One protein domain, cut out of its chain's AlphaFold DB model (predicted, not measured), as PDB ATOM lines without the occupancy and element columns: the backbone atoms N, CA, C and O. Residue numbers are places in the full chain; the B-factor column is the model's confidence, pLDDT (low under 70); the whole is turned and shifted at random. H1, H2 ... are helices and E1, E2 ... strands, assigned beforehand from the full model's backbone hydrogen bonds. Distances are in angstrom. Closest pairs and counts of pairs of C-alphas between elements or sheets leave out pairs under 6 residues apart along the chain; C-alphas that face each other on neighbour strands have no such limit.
ATOM      1  N   CYS A  33     267.053 291.233 223.067       93.38
ATOM      2  CA  CYS A  33     268.391 290.652 223.098       93.38
ATOM      3  C   CYS A  33     268.983 290.686 224.507       93.38
ATOM      4  O   CYS A  33     268.920 291.707 225.191       93.38
ATOM      5  N   PHE A  34     269.611 289.587 224.923       92.12
ATOM      6  CA  PHE A  34     270.292 289.500 226.215       92.12
ATOM      7  C   PHE A  34     271.499 288.564 226.167       92.12
ATOM      8  O   PHE A  34     271.621 287.711 225.290       92.12
ATOM      9  N   SER A  35     272.403 288.735 227.125       91.69
ATOM     10  CA  SER A  35     273.631 287.948 227.236       91.69
ATOM     11  C   SER A  35     273.485 286.842 228.277       91.69
ATOM     12  O   SER A  35     272.777 287.006 229.275       91.69
ATOM     13  N   SER A  36     274.187 285.726 228.082       89.25
ATOM     14  CA  SER A  36     274.331 284.717 229.133       89.25
ATOM     15  C   SER A  36     275.051 285.306 230.358       89.25
ATOM     16  O   SER A  36     275.840 286.242 230.205       89.25
ATOM     17  N   PRO A  37     274.855 284.754 231.573       84.56
ATOM     18  CA  PRO A  37     275.534 285.244 232.777       84.56
ATOM     19  C   PRO A  37     277.069 285.291 232.673       84.56
ATOM     20  O   PRO A  37     277.695 286.126 233.313       84.56
ATOM     21  N   GLY A  38     277.671 284.422 231.850       84.25
ATOM     22  CA  GLY A  38     279.114 284.412 231.574       84.25
ATOM     23  C   GLY A  38     279.547 285.252 230.364       84.25
ATOM     24  O   GLY A  38     280.721 285.251 230.022       84.25
ATOM     25  N   GLY A  39     278.625 285.920 229.664       83.38
ATOM     26  CA  GLY A  39     278.922 286.763 228.497       83.38
ATOM     27  C   GLY A  39     279.350 286.016 227.226       83.38
ATOM     28  O   GLY A  39     279.595 286.648 226.203       83.38
ATOM     29  N   HIS A  40     279.420 284.684 227.262       86.38
ATOM     30  CA  HIS A  40     279.850 283.860 226.127       86.38
ATOM     31  C   HIS A  40     278.806 283.758 225.010       86.38
ATOM     32  O   HIS A  40     279.158 283.530 223.856       86.38
ATOM     33  N   PHE A  41     277.525 283.925 225.343       89.19
ATOM     34  CA  PHE A  41     276.424 283.778 224.397       89.19
ATOM     35  C   PHE A  41     275.541 285.016 224.405       89.19
ATOM     36  O   PHE A  41     275.317 285.626 225.451       89.19
ATOM     37  N   TYR A  42     275.024 285.343 223.225       92.38
ATOM     38  CA  TYR A  42     274.062 286.410 223.012       92.38
ATOM     39  C   TYR A  42     272.834 285.802 222.365       92.38
ATOM     40  O   TYR A  42     272.941 285.100 221.356       92.38
ATOM     41  N   TYR A  43     271.692 286.056 222.982       93.88
ATOM     42  CA  TYR A  43     270.424 285.458 222.627       93.88
ATOM     43  C   TYR A  43     269.463 286.530 222.143       93.88
ATOM     44  O   TYR A  43     269.408 287.614 222.727       93.88
ATOM     45  N   ARG A  44     268.670 286.200 221.126       94.75
ATOM     46  CA  ARG A  44     267.504 286.972 220.691       94.75
ATOM     47  C   ARG A  44     266.237 286.194 221.021       94.75
ATOM     48  O   ARG A  44     266.107 285.038 220.630       94.75
ATOM     49  N   VAL A  45     265.307 286.809 221.745       95.56
ATOM     50  CA  VAL A  45     264.015 286.202 222.085       95.56
ATOM     51  C   VAL A  45     263.163 286.086 220.828       95.56
ATOM     52  O   VAL A  45     262.862 287.085 220.184       95.56
ATOM     53  N   ILE A  46     262.723 284.873 220.508       95.56
ATOM     54  CA  ILE A  46     261.688 284.624 219.498       95.56
ATOM     55  C   ILE A  46     260.314 284.750 220.160       95.56
ATOM     56  O   ILE A  46     259.425 285.419 219.637       95.56
ATOM     57  N   GLY A  47     260.156 284.170 221.353       93.81
ATOM     58  CA  GLY A  47     258.949 284.331 222.156       93.81
ATOM     59  C   GLY A  47     258.964 283.540 223.467       93.81
ATOM     60  O   GLY A  47     259.817 282.666 223.659       93.81
ATOM     61  N   PRO A  48     258.030 283.843 224.383       92.75
ATOM     62  CA  PRO A  48     257.806 283.063 225.596       92.75
ATOM     63  C   PRO A  48     257.313 281.659 225.230       92.75
ATOM     64  O   PRO A  48     256.501 281.493 224.321       92.75
ATOM     65  N   CYS A  49     257.809 280.632 225.917       90.88
ATOM     66  CA  CYS A  49     257.422 279.253 225.649       90.88
ATOM     67  C   CYS A  49     257.372 278.408 226.926       90.88
ATOM     68  O   CYS A  49     258.004 278.710 227.937       90.88
ATOM     69  N   CYS A  50     256.627 277.308 226.854       85.00
ATOM     70  CA  CYS A  50     256.605 276.273 227.878       85.00
ATOM     71  C   CYS A  50     256.985 274.953 227.216       85.00
ATOM     72  O   CYS A  50     256.319 274.503 226.281       85.00
ATOM     73  N   ARG A  51     258.068 274.329 227.686       86.50
ATOM     74  CA  ARG A  51     258.513 273.043 227.148       86.50
ATOM     75  C   ARG A  51     257.674 271.915 227.737       86.50
ATOM     76  O   ARG A  51     257.459 271.857 228.946       86.50
ATOM     77  N   LEU A  52     257.233 270.999 226.883       86.88
ATOM     78  CA  LEU A  52     256.684 269.713 227.296       86.88
ATOM     79  C   LEU A  52     257.755 268.643 227.087       86.88
ATOM     80  O   LEU A  52     258.340 268.551 226.010       86.88
ATOM     81  N   PHE A  53     258.005 267.842 228.112       83.81
ATOM     82  CA  PHE A  53     258.842 266.653 228.018       83.81
ATOM     83  C   PHE A  53     257.948 265.436 227.818       83.81
ATOM     84  O   PHE A  53     256.958 265.285 228.538       83.81
ATOM     85  N   ASP A  54     258.286 264.551 226.877       84.19
ATOM     86  CA  ASP A  54     257.738 263.193 226.940       84.19
ATOM     87  C   ASP A  54     258.372 262.502 228.156       84.19
ATOM     88  O   ASP A  54     259.577 262.624 228.387       84.19
ATOM     89  N   ARG A  55     257.576 261.795 228.959       74.81
ATOM     90  CA  ARG A  55     258.062 261.101 230.163       74.81
ATOM     91  C   ARG A  55     259.227 260.155 229.871       74.81
ATOM     92  O   ARG A  55     260.028 259.905 230.759       74.81
ATOM     93  N   GLU A  56     259.302 259.625 228.652       74.81
ATOM     94  CA  GLU A  56     260.356 258.705 228.209       74.81
ATOM     95  C   GLU A  56     261.706 259.410 228.002       74.81
ATOM     96  O   GLU A  56     262.747 258.764 228.039       74.81
ATOM     97  N   GLN A  57     261.700 260.734 227.821       74.44
ATOM     98  CA  GLN A  57     262.900 261.557 227.635       74.44
ATOM     99  C   GLN A  57     263.506 262.041 228.959       74.44
ATOM    100  O   GLN A  57     264.613 262.581 228.968       74.44
ATOM    101  N   LEU A  58     262.783 261.907 230.072       69.19
ATOM    102  CA  LEU A  58     263.266 262.340 231.378       69.19
ATOM    103  C   LEU A  58     264.240 261.300 231.955       69.19
ATOM    104  O   LEU A  58     263.995 260.097 231.831       69.19
ATOM    105  N   PRO A  59     265.339 261.731 232.605       62.91
ATOM    106  CA  PRO A  59     266.301 260.811 233.189       62.91
ATOM    107  C   PRO A  59     265.607 259.907 234.215       62.91
ATOM    108  O   PRO A  59     264.909 260.362 235.127       62.91
ATOM    109  N   TRP A  60     265.804 258.599 234.059       51.28
ATOM    110  CA  TRP A  60     265.376 257.592 235.025       51.28
ATOM    111  C   TRP A  60     265.985 257.957 236.399       51.28
ATOM    112  O   TRP A  60     267.206 258.077 236.474       51.28
ATOM    113  N   PRO A  61     265.196 258.213 237.472       52.81
ATOM    114  CA  PRO A  61     264.071 257.406 237.939       52.81
ATOM    115  C   PRO A  61     262.825 258.258 238.267       52.81
ATOM    116  O   PRO A  61     262.151 258.021 239.276       52.81
ATOM    117  N   CYS A  62     262.483 259.253 237.440       53.19
ATOM    118  CA  CYS A  62     261.299 260.100 237.666       53.19
ATOM    119  C   CYS A  62     259.978 259.304 237.771       53.19
ATOM    120  O   CYS A  62     259.036 259.752 238.418       53.19
ATOM    121  N   CYS A  63     259.938 258.083 237.225       48.72
ATOM    122  CA  CYS A  63     258.814 257.150 237.326       48.72
ATOM    123  C   CYS A  63     258.962 256.093 238.439       48.72
ATOM    124  O   CYS A  63     258.043 255.300 238.607       48.72
ATOM    125  N   ARG A  64     260.077 256.047 239.195       45.31
ATOM    126  CA  ARG A  64     260.324 255.052 240.267       45.31
ATOM    127  C   ARG A  64     260.520 255.668 241.657       45.31
ATOM    128  O   ARG A  64     260.120 255.035 242.623       45.31
ATOM    129  N   ILE A  65     261.060 256.888 241.796       44.16
ATOM    130  CA  ILE A  65     261.326 257.500 243.126       44.16
ATOM    131  C   ILE A  65     260.039 257.686 243.949       44.16
ATOM    132  O   ILE A  65     260.063 257.567 245.173       44.16
ATOM    133  N   GLN A  66     258.899 257.926 243.298       50.16
ATOM    134  CA  GLN A  66     257.614 258.027 243.997       50.16
ATOM    135  C   GLN A  66     257.055 256.656 244.428       50.16
ATOM    136  O   GLN A  66     256.185 256.592 245.294       50.16
ATOM    137  N   TRP A  67     257.569 255.555 243.869       49.06
ATOM    138  CA  TRP A  67     257.050 254.205 244.079       49.06
ATOM    139  C   TRP A  67     258.077 253.332 244.796       49.06
ATOM    140  O   TRP A  67     258.962 252.726 244.197       49.06
ATOM    141  N   ARG A  68     257.910 253.211 246.114       50.75
ATOM    142  CA  ARG A  68     258.661 252.273 246.964       50.75
ATOM    143  C   ARG A  68     258.157 250.821 246.793       50.75
ATOM    144  O   ARG A  68     257.841 250.173 247.785       50.75
ATOM    145  N   GLY A  69     257.977 250.322 245.562       63.09
ATOM    146  CA  GLY A  69     257.373 248.997 245.328       63.09
ATOM    147  C   GLY A  69     257.183 248.585 243.861       63.09
ATOM    148  O   GLY A  69     257.852 249.104 242.969       63.09
ATOM    149  N   LYS A  70     256.278 247.618 243.620       58.72
ATOM    150  CA  LYS A  70     255.958 247.068 242.285       58.72
ATOM    151  C   LYS A  70     255.527 248.178 241.324       58.72
ATOM    152  O   LYS A  70     254.762 249.064 241.707       58.72
ATOM    153  N   GLU A  71     256.006 248.095 240.084       60.19
ATOM    154  CA  GLU A  71     255.737 249.095 239.056       60.19
ATOM    155  C   GLU A  71     254.225 249.307 238.872       60.19
ATOM    156  O   GLU A  71     253.460 248.330 238.873       60.19
ATOM    157  N   PRO A  72     253.758 250.564 238.775       57.88
ATOM    158  CA  PRO A  72     252.339 250.836 238.692       57.88
ATOM    159  C   PRO A  72     251.773 250.273 237.387       57.88
ATOM    160  O   PRO A  72     252.382 250.405 236.328       57.88
ATOM    161  N   SER A  73     250.575 249.685 237.437       58.91
ATOM    162  CA  SER A  73     249.850 249.352 236.208       58.91
ATOM    163  C   SER A  73     249.655 250.616 235.361       58.91
ATOM    164  O   SER A  73     249.615 251.719 235.905       58.91
ATOM    165  N   TRP A  74     249.486 250.473 234.042       56.12
ATOM    166  CA  TRP A  74     249.379 251.598 233.095       56.12
ATOM    167  C   TRP A  74     248.383 252.699 233.517       56.12
ATOM    168  O   TRP A  74     248.570 253.868 233.206       56.12
ATOM    169  N   ARG A  75     247.368 252.347 234.320       53.50
ATOM    170  CA  ARG A  75     246.379 253.268 234.912       53.50
ATOM    171  C   ARG A  75     246.935 254.238 235.969       53.50
ATOM    172  O   ARG A  75     246.265 255.206 236.302       53.50
ATOM    173  N   ARG A  76     248.117 253.976 236.526       58.44
ATOM    174  CA  ARG A  76     248.816 254.814 237.520       58.44
ATOM    175  C   ARG A  76     249.985 255.596 236.920       58.44
ATOM    176  O   ARG A  76     250.621 256.379 237.624       58.44
ATOM    177  N   ILE A  77     250.282 255.375 235.644       62.91
ATOM    178  CA  ILE A  77     251.274 256.160 234.929       62.91
ATOM    179  C   ILE A  77     250.615 257.504 234.612       62.91
ATOM    180  O   ILE A  77     249.533 257.545 234.033       62.91
ATOM    181  N   GLY A  78     251.216 258.595 235.091       69.69
ATOM    182  CA  GLY A  78     250.697 259.950 234.914       69.69
ATOM    183  C   GLY A  78     250.629 260.397 233.446       69.69
ATOM    184  O   GLY A  78     250.702 259.606 232.508       69.69
ATOM    185  N   LYS A  79     250.494 261.708 233.229       75.44
ATOM    186  CA  LYS A  79     250.424 262.285 231.878       75.44
ATOM    187  C   LYS A  79     251.683 261.940 231.069       75.44
ATOM    188  O   LYS A  79     252.790 262.032 231.591       75.44
ATOM    189  N   ARG A  80     251.503 261.592 229.788       78.94
ATOM    190  CA  ARG A  80     252.611 261.312 228.855       78.94
ATOM    191  C   ARG A  80     253.530 262.521 228.687       78.94
ATOM    192  O   ARG A  80     254.740 262.372 228.769       78.94
ATOM    193  N   PHE A  81     252.937 263.695 228.491       83.25
ATOM    194  CA  PHE A  81     253.663 264.953 228.393       83.25
ATOM    195  C   PHE A  81     253.638 265.675 229.737       83.25
ATOM    196  O   PHE A  81     252.567 265.984 230.273       83.25
ATOM    197  N   VAL A  82     254.823 265.932 230.278       82.19
ATOM    198  CA  VAL A  82     255.031 266.631 231.542       82.19
ATOM    199  C   VAL A  82     255.570 268.024 231.224       82.19
ATOM    200  O   VAL A  82     256.603 268.128 230.561       82.19
ATOM    201  N   PRO A  83     254.896 269.106 231.650       84.94
ATOM    202  CA  PRO A  83     255.425 270.444 231.445       84.94
ATOM    203  C   PRO A  83     256.682 270.659 232.283       84.94
ATOM    204  O   PRO A  83     256.771 270.154 233.406       84.94
ATOM    205  N   ASP A  84     257.616 271.447 231.755       86.62
ATOM    206  CA  ASP A  84     258.771 271.914 232.509       86.62
ATOM    207  C   ASP A  84     258.304 272.603 233.797       86.62
ATOM    208  O   ASP A  84     257.552 273.581 233.789       86.62
ATOM    209  N   LEU A  85     258.720 272.044 234.932       85.81
ATOM    210  CA  LEU A  85     258.351 272.560 236.241       85.81
ATOM    211  C   LEU A  85     259.073 273.872 236.547       85.81
ATOM    212  O   LEU A  85     258.543 274.663 237.324       85.81
ATOM    213  N   ALA A  86     260.233 274.121 235.932       88.69
ATOM    214  CA  ALA A  86     260.956 275.373 236.105       88.69
ATOM    215  C   ALA A  86     260.170 276.560 235.532       88.69
ATOM    216  O   ALA A  86     260.166 277.626 236.146       88.69
ATOM    217  N   SER A  87     259.404 276.350 234.452       89.00
ATOM    218  CA  SER A  87     258.540 277.376 233.852       89.00
ATOM    219  C   SER A  87     257.403 277.850 234.772       89.00
ATOM    220  O   SER A  87     256.702 278.801 234.446       89.00
ATOM    221  N   LYS A  88     257.200 277.208 235.937       89.44
ATOM    222  CA  LYS A  88     256.246 277.670 236.960       89.44
ATOM    223  C   LYS A  88     256.747 278.876 237.744       89.44
ATOM    224  O   LYS A  88     255.930 279.630 238.251       89.44
ATOM    225  N   THR A  89     258.058 278.997 237.929       92.19
ATOM    226  CA  THR A  89     258.670 280.015 238.803       92.19
ATOM    227  C   THR A  89     259.717 280.854 238.090       92.19
ATOM    228  O   THR A  89     260.112 281.893 238.611       92.19
ATOM    229  N   HIS A  90     260.151 280.418 236.911       93.75
ATOM    230  CA  HIS A  90     261.164 281.059 236.089       93.75
ATOM    231  C   HIS A  90     260.629 281.224 234.667       93.75
ATOM    232  O   HIS A  90     259.929 280.336 234.183       93.75
ATOM    233  N   PRO A  91     260.955 282.321 233.972       93.94
ATOM    234  CA  PRO A  91     260.543 282.478 232.589       93.94
ATOM    235  C   PRO A  91     261.369 281.575 231.665       93.94
ATOM    236  O   PRO A  91     262.578 281.394 231.854       93.94
ATOM    237  N   SER A  92     260.713 281.050 230.632       94.19
ATOM    238  CA  SER A  92     261.302 280.173 229.615       94.19
ATOM    239  C   SER A  92     261.043 280.728 228.217       94.19
ATOM    240  O   SER A  92     259.900 280.971 227.846       94.19
ATOM    241  N   TYR A  93     262.088 280.922 227.419       95.38
ATOM    242  CA  TYR A  93     261.984 281.541 226.097       95.38
ATOM    243  C   TYR A  93     262.488 280.610 225.007       95.38
ATOM    244  O   TYR A  93     263.487 279.917 225.187       95.38
ATOM    245  N   CYS A  94     261.838 280.649 223.848       95.38
ATOM    246  CA  CYS A  94     262.467 280.230 222.608       95.38
ATOM    247  C   CYS A  94     263.400 281.362 222.178       95.38
ATOM    248  O   CYS A  94     262.962 282.511 222.048       95.38
ATOM    249  N   VAL A  95     264.682 281.057 222.018       95.12
ATOM    250  CA  VAL A  95     265.718 282.030 221.683       95.12
ATOM    251  C   VAL A  95     266.575 281.535 220.534       95.12
ATOM    252  O   VAL A  95     266.724 280.336 220.326       95.12
ATOM    253  N   GLU A  96     267.181 282.476 219.833       94.81
ATOM    254  CA  GLU A  96     268.186 282.244 218.804       94.81
ATOM    255  C   GLU A  96     269.560 282.699 219.304       94.81
ATOM    256  O   GLU A  96     269.666 283.757 219.933       94.81
ATOM    257  N   ILE A  97     270.611 281.924 219.027       93.25
ATOM    258  CA  ILE A  97     271.993 282.303 219.352       93.25
ATOM    259  C   ILE A  97     272.577 283.171 218.230       93.25
ATOM    260  O   ILE A  97     272.745 282.712 217.106       93.25
ATOM    261  N   LEU A  98     272.980 284.403 218.546       90.50
ATOM    262  CA  LEU A  98     273.471 285.362 217.545       90.50
ATOM    263  C   LEU A  98     274.948 285.169 217.152       90.50
ATOM    264  O   LEU A  98     275.346 285.506 216.042       90.50
ATOM    265  N   ASN A  99     275.782 284.626 218.043       82.50
ATOM    266  CA  ASN A  99     277.247 284.684 217.891       82.50
ATOM    267  C   ASN A  99     277.902 283.389 217.379       82.50
ATOM    268  O   ASN A  99     279.119 283.252 217.470       82.50
ATOM    269  N   GLN A 100     277.129 282.421 216.877       74.69
ATOM    270  CA  GLN A 100     277.652 281.101 216.484       74.69
ATOM    271  C   GLN A 100     277.687 280.839 214.971       74.69
ATOM    272  O   GLN A 100     278.037 279.738 214.553       74.69
ATOM    273  N   GLY A 101     277.344 281.821 214.131       70.75
ATOM    274  CA  GLY A 101     277.387 281.679 212.666       70.75
ATOM    275  C   GLY A 101     276.398 280.655 212.085       70.75
ATOM    276  O   GLY A 101     276.360 280.463 210.873       70.75
ATOM    277  N   LYS A 102     275.590 280.016 212.935       74.06
ATOM    278  CA  LYS A 102     274.425 279.204 212.595       74.06
ATOM    279  C   LYS A 102     273.244 279.742 213.391       74.06
ATOM    280  O   LYS A 102     273.369 279.937 214.599       74.06
ATOM    281  N   GLU A 103     272.122 279.968 212.715       73.94
ATOM    282  CA  GLU A 103     270.852 280.301 213.359       73.94
ATOM    283  C   GLU A 103     270.321 279.040 214.054       73.94
ATOM    284  O   GLU A 103     269.574 278.247 213.484       73.94
ATOM    285  N   GLU A 104     270.795 278.794 215.275       86.19
ATOM    286  CA  GLU A 104     270.303 277.707 216.115       86.19
ATOM    287  C   GLU A 104     269.309 278.255 217.138       86.19
ATOM    288  O   GLU A 104     269.610 279.171 217.913       86.19
ATOM    289  N   THR A 105     268.105 277.680 217.131       92.06
ATOM    290  CA  THR A 105     267.051 278.000 218.091       92.06
ATOM    291  C   THR A 105     267.045 276.999 219.233       92.06
ATOM    292  O   THR A 105     267.032 275.790 219.000       92.06
ATOM    293  N   LEU A 106     266.962 277.484 220.467       92.94
ATOM    294  CA  LEU A 106     266.854 276.644 221.654       92.94
ATOM    295  C   LEU A 106     265.871 277.221 222.665       92.94
ATOM    296  O   LEU A 106     265.512 278.396 222.629       92.94
ATOM    297  N   ILE A 107     265.448 276.375 223.601       93.75
ATOM    298  CA  ILE A 107     264.621 276.792 224.732       93.75
ATOM    299  C   ILE A 107     265.536 277.100 225.913       93.75
ATOM    300  O   ILE A 107     266.268 276.223 226.372       93.75
ATOM    301  N   LEU A 108     265.473 278.333 226.411       93.25
ATOM    302  CA  LEU A 108     266.270 278.810 227.531       93.25
ATOM    303  C   LEU A 108     265.368 279.184 228.708       93.25
ATOM    304  O   LEU A 108     264.549 280.096 228.607       93.25
ATOM    305  N   THR A 109     265.560 278.508 229.838       93.94
ATOM    306  CA  THR A 109     264.917 278.857 231.110       93.94
ATOM    307  C   THR A 109     265.859 279.718 231.943       93.94
ATOM    308  O   THR A 109     266.992 279.326 232.227       93.94
ATOM    309  N   LEU A 110     265.403 280.903 232.350       92.19
ATOM    310  CA  LEU A 110     266.213 281.865 233.100       92.19
ATOM    311  C   LEU A 110     266.100 281.619 234.607       92.19
ATOM    312  O   LEU A 110     265.449 282.372 235.326       92.19
ATOM    313  N   TYR A 111     266.781 280.585 235.102       92.00
ATOM    314  CA  TYR A 111     266.814 280.246 236.534       92.00
ATOM    315  C   TYR A 111     267.172 281.401 237.494       92.00
ATOM    316  O   TYR A 111     266.639 281.419 238.605       92.00
ATOM    317  N   PRO A 112     268.023 282.385 237.128       90.12
ATOM    318  CA  PRO A 112     268.299 283.523 238.005       90.12
ATOM    319  C   PRO A 112     267.100 284.452 238.227       90.12
ATOM    320  O   PRO A 112     267.092 285.197 239.207       90.12
ATOM    321  N   VAL A 113     266.097 284.429 237.343       90.00
ATOM    322  CA  VAL A 113     264.939 285.320 237.438       90.00
ATOM    323  C   VAL A 113     263.748 284.579 238.018       90.00
ATOM    324  O   VAL A 113     263.307 283.571 237.471       90.00
ATOM    325  N   LYS A 114     263.217 285.081 239.134       92.38
ATOM    326  CA  LYS A 114     261.988 284.570 239.745       92.38
ATOM    327  C   LYS A 114     260.799 285.407 239.292       92.38
ATOM    328  O   LYS A 114     260.826 286.624 239.429       92.38
ATOM    329  N   LEU A 115     259.760 284.734 238.814       91.12
ATOM    330  CA  LEU A 115     258.491 285.352 238.449       91.12
ATOM    331  C   LEU A 115     257.687 285.726 239.700       91.12
ATOM    332  O   LEU A 115     257.576 284.930 240.641       91.12
ATOM    333  N   SER A 116     257.091 286.913 239.692       91.00
ATOM    334  CA  SER A 116     256.059 287.324 240.646       91.00
ATOM    335  C   SER A 116     254.784 286.489 240.479       91.00
ATOM    336  O   SER A 116     254.590 285.829 239.462       91.00
ATOM    337  N   ALA A 117     253.879 286.515 241.461       87.88
ATOM    338  CA  ALA A 117     252.645 285.725 241.407       87.88
ATOM    339  C   ALA A 117     251.797 286.001 240.145       87.88
ATOM    340  O   ALA A 117     251.298 285.055 239.537       87.88
ATOM    341  N   GLY A 118     251.687 287.267 239.724       87.31
ATOM    342  CA  GLY A 118     250.960 287.637 238.504       87.31
ATOM    343  C   GLY A 118     251.637 287.128 237.230       87.31
ATOM    344  O   GLY A 118     250.975 286.602 236.340       87.31
ATOM    345  N   GLU A 119     252.970 287.201 237.160       89.31
ATOM    346  CA  GLU A 119     253.727 286.659 236.024       89.31
ATOM    347  C   GLU A 119     253.670 285.125 235.978       89.31
ATOM    348  O   GLU A 119     253.595 284.554 234.894       89.31
ATOM    349  N   GLN A 120     253.669 284.442 237.130       90.06
ATOM    350  CA  GLN A 120     253.520 282.982 237.196       90.06
ATOM    351  C   GLN A 120     252.164 282.524 236.663       90.06
ATOM    352  O   GLN A 120     252.097 281.506 235.980       90.06
ATOM    353  N   GLU A 121     251.086 283.251 236.963       86.69
ATOM    354  CA  GLU A 121     249.756 282.929 236.446       86.69
ATOM    355  C   GLU A 121     249.682 283.112 234.927       86.69
ATOM    356  O   GLU A 121     249.107 282.269 234.236       86.69
ATOM    357  N   TRP A 122     250.341 284.150 234.406       85.25
ATOM    358  CA  TRP A 122     250.491 284.359 232.969       85.25
ATOM    359  C   TRP A 122     251.340 283.257 232.300       85.25
ATOM    360  O   TRP A 122     250.960 282.751 231.245       85.25
ATOM    361  N   TRP A 123     252.457 282.836 232.916       86.31
ATOM    362  CA  TRP A 123     253.384 281.830 232.357       86.31
ATOM    363  C   TRP A 123     252.872 280.392 232.470       86.31
ATOM    364  O   TRP A 123     253.105 279.551 231.601       86.31
ATOM    365  N   TYR A 124     252.203 280.092 233.582       83.69
ATOM    366  CA  TYR A 124     251.765 278.758 233.959       83.69
ATOM    367  C   TYR A 124     250.373 278.810 234.605       83.69
ATOM    368  O   TYR A 124     250.197 278.723 235.825       83.69
TER     369      TYR A 124
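This is residues 33 to 124 of the 135 residues of an uncharacterized protein of Cyanothece sp. (strain PCC 7425 / ATCC 29141) (UniProt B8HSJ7). With little regular structure, a strongly twisted four-stranded sheet makes one end, hairpin E3-E4 leads away to a long loop whose residues 65 to 70 stick out, and H1 sits off the sheet. Along the 92 printed residues come E1 to E6, then H1; the class is mixed, with 34 residues in named elements. The whole is loose, radius of gyration of the C-alphas 16.8 A, spans 49 by 34 by 21 A.

E1, residues 33 to 35, begins at C-alpha 33 (268.391, 290.652, 223.098). E2 is 42 to 48, 16.8 A; E3 52 to 54; E4 81 to 83; E5 92 to 97, 15.0 A; E6 105 to 109, 13.2 A. H1, 117 to 123, ends at C-alpha 123 (253.384, 281.830, 232.357).

Antiparallel order is E1 - E2 - E5 - E6. Within hydrogen-bond range are N 34 and O 43, 3.0 A, N 44 and O 96, 2.9 A, N 93 and O 108, 2.9 A; in hairpin E3-E4, N 53 and O 82, 2.8 A. In H1 every O i to N i+4 pair is.

Printed without cut; link E3 to E4 is long, 26 residues. Residues 58 to 78 have pLDDT under 70.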